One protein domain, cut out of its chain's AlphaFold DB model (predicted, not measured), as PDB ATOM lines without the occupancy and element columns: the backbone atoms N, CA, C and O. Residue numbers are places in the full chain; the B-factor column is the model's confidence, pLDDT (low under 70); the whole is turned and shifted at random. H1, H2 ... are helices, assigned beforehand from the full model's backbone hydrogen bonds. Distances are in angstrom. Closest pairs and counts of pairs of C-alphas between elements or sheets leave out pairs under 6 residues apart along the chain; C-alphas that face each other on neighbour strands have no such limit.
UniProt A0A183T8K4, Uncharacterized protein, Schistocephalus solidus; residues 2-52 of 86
ATOM      1  N   HIS A   2      27.379 -61.114  22.441       69.75
ATOM      2  CA  HIS A   2      28.302 -60.979  23.588       69.75
ATOM      3  C   HIS A   2      28.700 -59.523  23.919       69.75
ATOM      4  O   HIS A   2      28.757 -59.144  25.084       69.75
ATOM      5  N   GLN A   3      28.914 -58.682  22.901       74.00
ATOM      6  CA  GLN A   3      29.289 -57.272  23.097       74.00
ATOM      7  C   GLN A   3      28.203 -56.442  23.795       74.00
ATOM      8  O   GLN A   3      28.521 -55.612  24.638       74.00
ATOM      9  N   SER A   4      26.928 -56.673  23.468       85.50
ATOM     10  CA  SER A   4      25.801 -55.960  24.081       85.50
ATOM     11  C   SER A   4      25.675 -56.261  25.574       85.50
ATOM     12  O   SER A   4      25.400 -55.364  26.361       85.50
ATOM     13  N   THR A   5      25.926 -57.507  25.981       93.75
ATOM     14  CA  THR A   5      25.877 -57.905  27.393       93.75
ATOM     15  C   THR A   5      27.006 -57.266  28.196       93.75
ATOM     16  O   THR A   5      26.747 -56.715  29.262       93.75
ATOM     17  N   LEU A   6      28.232 -57.262  27.661       94.06
ATOM     18  CA  LEU A   6      29.380 -56.621  28.312       94.06
ATOM     19  C   LEU A   6      29.180 -55.108  28.468       94.06
ATOM     20  O   LEU A   6      29.446 -54.559  29.532       94.06
ATOM     21  N   TRP A   7      28.660 -54.438  27.435       94.06
ATOM     22  CA  TRP A   7      28.350 -53.008  27.507       94.06
ATOM     23  C   TRP A   7      27.288 -52.682  28.553       94.06
ATOM     24  O   TRP A   7      27.421 -51.686  29.267       94.06
ATOM     25  N   ASN A   8      26.258 -53.520  28.674       94.38
ATOM     26  CA  ASN A   8      25.217 -53.342  29.680       94.38
ATOM     27  C   ASN A   8      25.765 -53.538  31.097       94.38
ATOM     28  O   ASN A   8      25.452 -52.742  31.981       94.38
ATOM     29  N   GLU A   9      26.613 -54.548  31.312       95.81
ATOM     30  CA  GLU A   9      27.239 -54.785  32.616       95.81
ATOM     31  C   GLU A   9      28.198 -53.648  32.994       95.81
ATOM     32  O   GLU A   9      28.104 -53.111  34.096       95.81
ATOM     33  N   PHE A  10      29.069 -53.224  32.070       94.25
ATOM     34  CA  PHE A  10      29.954 -52.076  32.272       94.25
ATOM     35  C   PHE A  10      29.151 -50.817  32.599       94.25
ATOM     36  O   PHE A  10      29.425 -50.124  33.579       94.25
ATOM     37  N   SER A  11      28.105 -50.540  31.820       93.75
ATOM     38  CA  SER A  11      27.247 -49.393  32.084       93.75
ATOM     39  C   SER A  11      26.652 -49.503  33.485       93.75
ATOM     40  O   SER A  11      26.853 -48.598  34.286       93.75
ATOM     41  N   SER A  12      26.028 -50.627  33.836       95.44
ATOM     42  CA  SER A  12      25.435 -50.829  35.161       95.44
ATOM     43  C   SER A  12      26.439 -50.615  36.302       95.44
ATOM     44  O   SER A  12      26.156 -49.822  37.201       95.44
ATOM     45  N   ARG A  13      27.626 -51.232  36.229       96.00
ATOM     46  CA  ARG A  13      28.650 -51.171  37.285       96.00
ATOM     47  C   ARG A  13      29.238 -49.781  37.507       96.00
ATOM     48  O   ARG A  13      29.535 -49.458  38.643       96.00
ATOM     49  N   PHE A  14      29.392 -48.982  36.450       94.88
ATOM     50  CA  PHE A  14      30.013 -47.648  36.512       94.88
ATOM     51  C   PHE A  14      28.983 -46.505  36.503       94.88
ATOM     52  O   PHE A  14      29.259 -45.397  36.032       94.88
ATOM     53  N   THR A  15      27.747 -46.778  36.925       95.44
ATOM     54  CA  THR A  15      26.678 -45.765  36.941       95.44
ATOM     55  C   THR A  15      26.973 -44.640  37.926       95.44
ATOM     56  O   THR A  15      26.753 -43.475  37.605       95.44
ATOM     57  N   ASP A  16      27.538 -44.983  39.075       94.50
ATOM     58  CA  ASP A  16      28.056 -44.074  40.094       94.50
ATOM     59  C   ASP A  16      29.156 -43.149  39.549       94.50
ATOM     60  O   ASP A  16      29.080 -41.935  39.718       94.50
ATOM     61  N   VAL A  17      30.131 -43.682  38.813       91.38
ATOM     62  CA  VAL A  17      31.215 -42.883  38.218       91.38
ATOM     63  C   VAL A  17      30.661 -41.858  37.228       91.38
ATOM     64  O   VAL A  17      31.120 -40.717  37.179       91.38
ATOM     65  N   ARG A  18      29.637 -42.232  36.451       90.25
ATOM     66  CA  ARG A  18      28.962 -41.294  35.543       90.25
ATOM     67  C   ARG A  18      28.139 -40.255  36.301       90.25
ATOM     68  O   ARG A  18      28.131 -39.097  35.886       90.25
ATOM     69  N   PHE A  19      27.500 -40.649  37.401       92.50
ATOM     70  CA  PHE A  19      26.751 -39.743  38.272       92.50
ATOM     71  C   PHE A  19      27.652 -38.630  38.834       92.50
ATOM     72  O   PHE A  19      27.291 -37.463  38.740       92.50
ATOM     73  N   HIS A  20      28.865 -38.966  39.284       91.81
ATOM     74  CA  HIS A  20      29.827 -38.005  39.853       91.81
ATOM     75  C   HIS A  20      30.757 -37.375  38.799       91.81
ATOM     76  O   HIS A  20      31.752 -36.728  39.121       91.81
ATOM     77  N   SER A  21      30.465 -37.543  37.505       90.31
ATOM     78  CA  SER A  21      31.350 -37.074  36.428       90.31
ATOM     79  C   SER A  21      31.603 -35.563  36.447       90.31
ATOM     80  O   SER A  21      32.669 -35.121  36.021       90.31
ATOM     81  N   GLN A  22      30.657 -34.765  36.949       86.50
ATOM     82  CA  GLN A  22      30.825 -33.319  37.101       86.50
ATOM     83  C   GLN A  22      31.801 -32.969  38.229       86.50
ATOM     84  O   GLN A  22      32.668 -32.122  38.030       86.50
ATOM     85  N   GLU A  23      31.729 -33.660  39.366       91.00
ATOM     86  CA  GLU A  23      32.677 -33.492  40.475       91.00
ATOM     87  C   GLU A  23      34.098 -33.858  40.031       91.00
ATOM     88  O   GLU A  23      35.050 -33.114  40.273       91.00
ATOM     89  N   PHE A  24      34.243 -34.939  39.257       93.31
ATOM     90  CA  PHE A  24      35.535 -35.309  38.678       93.31
ATOM     91  C   PHE A  24      36.091 -34.260  37.710       93.31
ATOM     92  O   PHE A  24      37.310 -34.118  37.597       93.31
ATOM     93  N   LYS A  25      35.242 -33.495  37.017       92.81
ATOM     94  CA  LYS A  25      35.702 -32.398  36.148       92.81
ATOM     95  C   LYS A  25      36.321 -31.250  36.938       92.81
ATOM     96  O   LYS A  25      37.308 -30.684  36.468       92.81
ATOM     97  N   ILE A  26      35.798 -30.944  38.125       93.81
ATOM     98  CA  ILE A  26      36.345 -29.890  38.993       93.81
ATOM     99  C   ILE A  26      37.796 -30.216  39.347       93.81
ATOM    100  O   ILE A  26      38.678 -29.383  39.173       93.81
ATOM    101  N   VAL A  27      38.066 -31.458  39.755       91.50
ATOM    102  CA  VAL A  27      39.418 -31.880  40.160       91.50
ATOM    103  C   VAL A  27      40.350 -32.187  38.985       91.50
ATOM    104  O   VAL A  27      41.562 -32.041  39.119       91.50
ATOM    105  N   SER A  28      39.824 -32.603  37.828       94.12
ATOM    106  CA  SER A  28      40.649 -32.905  36.643       94.12
ATOM    107  C   SER A  28      40.993 -31.676  35.802       94.12
ATOM    108  O   SER A  28      42.020 -31.677  35.126       94.12
ATOM    109  N   THR A  29      40.169 -30.625  35.849       93.56
ATOM    110  CA  THR A  29      40.373 -29.371  35.100       93.56
ATOM    111  C   THR A  29      40.163 -28.124  35.971       93.56
ATOM    112  O   THR A  29      39.414 -27.224  35.593       93.56
ATOM    113  N   PRO A  30      40.824 -28.016  37.138       91.25
ATOM    114  CA  PRO A  30      40.504 -26.998  38.139       91.25
ATOM    115  C   PRO A  30      40.719 -25.561  37.661       91.25
ATOM    116  O   PRO A  30      40.045 -24.667  38.149       91.25
ATOM    117  N   PHE A  31      41.609 -25.316  36.694       91.00
ATOM    118  CA  PHE A  31      41.877 -23.967  36.177       91.00
ATOM    119  C   PHE A  31      40.934 -23.520  35.056       91.00
ATOM    120  O   PHE A  31      40.892 -22.330  34.741       91.00
ATOM    121  N   ASP A  32      40.194 -24.455  34.460       90.44
ATOM    122  CA  ASP A  32      39.307 -24.210  33.316       90.44
ATOM    123  C   ASP A  32      37.839 -24.521  33.635       90.44
ATOM    124  O   ASP A  32      36.946 -24.171  32.860       90.44
ATOM    125  N   PHE A  33      37.572 -25.154  34.781       91.75
ATOM    126  CA  PHE A  33      36.222 -25.447  35.234       91.75
ATOM    127  C   PHE A  33      35.454 -24.145  35.541       91.75
ATOM    128  O   PHE A  33      35.945 -23.319  36.314       91.75
ATOM    129  N   PRO A  34      34.240 -23.936  35.003       91.56
ATOM    130  CA  PRO A  34      33.466 -22.730  35.287       91.56
ATOM    131  C   PRO A  34      33.020 -22.690  36.754       91.56
ATOM    132  O   PRO A  34      32.215 -23.515  37.181       91.56
ATOM    133  N   TYR A  35      33.486 -21.710  37.537       89.19
ATOM    134  CA  TYR A  35      33.100 -21.596  38.954       89.19
ATOM    135  C   TYR A  35      31.583 -21.402  39.155       89.19
ATOM    136  O   TYR A  35      31.035 -21.782  40.192       89.19
ATOM    137  N   ASP A  36      30.884 -20.842  38.158       90.50
ATOM    138  CA  ASP A  36      29.422 -20.701  38.152       90.50
ATOM    139  C   ASP A  36      28.722 -22.071  38.281       90.50
ATOM    140  O   ASP A  36      27.714 -22.175  38.989       90.50
ATOM    141  N   ASP A  37      29.310 -23.114  37.681       92.19
ATOM    142  CA  ASP A  37      28.779 -24.481  37.590       92.19
ATOM    143  C   ASP A  37      29.234 -25.390  38.748       92.19
ATOM    144  O   ASP A  37      28.865 -26.567  38.796       92.19
ATOM    145  N   ALA A  38      30.061 -24.881  39.666       91.88
ATOM    146  CA  ALA A  38      30.563 -25.658  40.795       91.88
ATOM    147  C   ALA A  38      29.524 -25.738  41.936       91.88
ATOM    148  O   ALA A  38      28.714 -24.823  42.101       91.88
ATOM    149  N   PRO A  39      29.532 -26.798  42.759       92.88
ATOM    150  CA  PRO A  39      28.776 -26.851  44.010       92.88
ATOM    151  C   PRO A  39      29.137 -25.694  44.955       92.88
ATOM    152  O   PRO A  39      30.289 -25.264  45.018       92.88
ATOM    153  N   SER A  40      28.152 -25.141  45.670       92.50
ATOM    154  CA  SER A  40      28.317 -23.914  46.472       92.50
ATOM    155  C   SER A  40      29.384 -24.015  47.562       92.50
ATOM    156  O   SER A  40      30.012 -23.016  47.895       92.50
ATOM    157  N   ASP A  41      29.564 -25.212  48.105       93.75
ATOM    158  CA  ASP A  41      30.539 -25.576  49.128       93.75
ATOM    159  C   ASP A  41      31.991 -25.524  48.633       93.75
ATOM    160  O   ASP A  41      32.873 -25.259  49.440       93.75
ATOM    161  N   VAL A  42      32.239 -25.667  47.325       92.69
ATOM    162  CA  VAL A  42      33.598 -25.617  46.742       92.69
ATOM    163  C   VAL A  42      33.852 -24.386  45.866       92.69
ATOM    164  O   VAL A  42      34.964 -24.182  45.382       92.69
ATOM    165  N   LYS A  43      32.843 -23.527  45.648       92.81
ATOM    166  CA  LYS A  43      32.971 -22.339  44.780       92.81
ATOM    167  C   LYS A  43      34.098 -21.405  45.211       92.81
ATOM    168  O   LYS A  43      34.840 -20.932  44.357       92.81
ATOM    169  N   LEU A  44      34.208 -21.120  46.508       93.50
ATOM    170  CA  LEU A  44      35.216 -20.187  47.021       93.50
ATOM    171  C   LEU A  44      36.633 -20.739  46.845       93.50
ATOM    172  O   LEU A  44      37.495 -20.024  46.343       93.50
ATOM    173  N   GLU A  45      36.836 -22.014  47.172       93.50
ATOM    174  CA  GLU A  45      38.118 -22.707  47.000       93.50
ATOM    175  C   GLU A  45      38.541 -22.723  45.526       93.50
ATOM    176  O   GLU A  45      39.694 -22.457  45.192       93.50
ATOM    177  N   LEU A  46      37.588 -22.972  44.623       93.50
ATOM    178  CA  LEU A  46      37.844 -22.969  43.190       93.50
ATOM    179  C   LEU A  46      38.177 -21.565  42.659       93.50
ATOM    180  O   LEU A  46      39.078 -21.428  41.837       93.50
ATOM    181  N   ILE A  47      37.486 -20.522  43.132       91.94
ATOM    182  CA  ILE A  47      37.789 -19.124  42.774       91.94
ATOM    183  C   ILE A  47      39.199 -18.747  43.232       91.94
ATOM    184  O   ILE A  47      39.941 -18.136  42.464       91.94
ATOM    185  N   GLU A  48      39.570 -19.108  44.459       91.88
ATOM    186  CA  GLU A  48      40.903 -18.851  45.002       91.88
ATOM    187  C   GLU A  48      41.981 -19.571  44.184       91.88
ATOM    188  O   GLU A  48      42.955 -18.950  43.766       91.88
ATOM    189  N   LEU A  49      41.761 -20.846  43.855       92.88
ATOM    190  CA  LEU A  49      42.679 -21.636  43.036       92.88
ATOM    191  C   LEU A  49      42.841 -21.077  41.611       92.88
ATOM    192  O   LEU A  49      43.914 -21.178  41.019       92.88
ATOM    193  N   GLN A  50      41.781 -20.494  41.048       91.44
ATOM    194  CA  GLN A  50      41.771 -19.894  39.710       91.44
ATOM    195  C   GLN A  50      42.215 -18.424  39.684       91.44
ATOM    196  O   GLN A  50      42.271 -17.824  38.602       91.44
ATOM    197  N   ALA A  51      42.491 -17.819  40.842       88.25
ATOM    198  CA  ALA A  51      42.833 -16.411  40.937       88.25
ATOM    199  C   ALA A  51      44.135 -16.098  40.181       88.25
ATOM    200  O   ALA A  51      45.099 -16.859  40.179       88.25
ATOM    201  N   SER A  52      44.171 -14.944  39.512       87.31
ATOM    202  CA  SER A  52      45.371 -14.492  38.810       87.31
ATOM    203  C   SER A  52      46.270 -13.706  39.758       87.31
ATOM    204  O   SER A  52      45.962 -12.558  40.078       87.31
TER     205      SER A  52
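AT A GLANCE: This is residues 2 to 52 of the 86 residues of an uncharacterized protein of Schistocephalus solidus (UniProt A0A183T8K4). What is the shape from the first printed residue on? An arm of two helices, H1 and H2, follows one after the other and sticks out with residues 2 to 21, leading to a small body of H3, the looping stretch 29 to 42 and H4. The arm makes much of the length, and no two helices pack on each other. What is it made of? The printed part has 51 residues with four named helices, in the order H1, H2, H3, H4, and no named strand, and its class is all helix. How compact is it? It is extended, with a radius of gyration of the C-alphas of 15.6 A and spans of 52 by 18 by 12 A.

HOW THE PARTS SIT: How do the first three helices stand? H1, residues 2 to 13, and H2, residues 15 to 19, meet only through their link, and so do H2 and H3, residues 21 to 28. H1 and H3 are apart. Where is H4, residues 43 to 49? H3 and H4 are only just apart, with their closest C-alphas 8.2 A from each other. H4 is also apart from H1 and from H2. What do the backbones show? In H1, H2, H3 and H4 every O i to N i+4 pair is within hydrogen-bond range.

IN THESE COORDINATES: Where does H1 run? It goes from C-alpha 2 at (28.302, -60.979, 23.588) to C-alpha 13, over 16.9 A. How long are the others? H2 measures 6.2 A from first to last C-alpha, H3 10.2 A and H4 9.9 A. Where does H4 end? C-alpha 49 is at (42.679, -21.636, 43.036).

THE WHOLE: How large is it? The two C-alphas farthest apart, those of His 2 and Ser 52, are 51.8 A apart. Which links are long? The link from H3 to H4, with 14 residues, is long, and the other two are tight. Is there a cut or low confidence? The printed part has no cut; the mean pLDDT of the printed part is 91.5, and residue 2 is under 70.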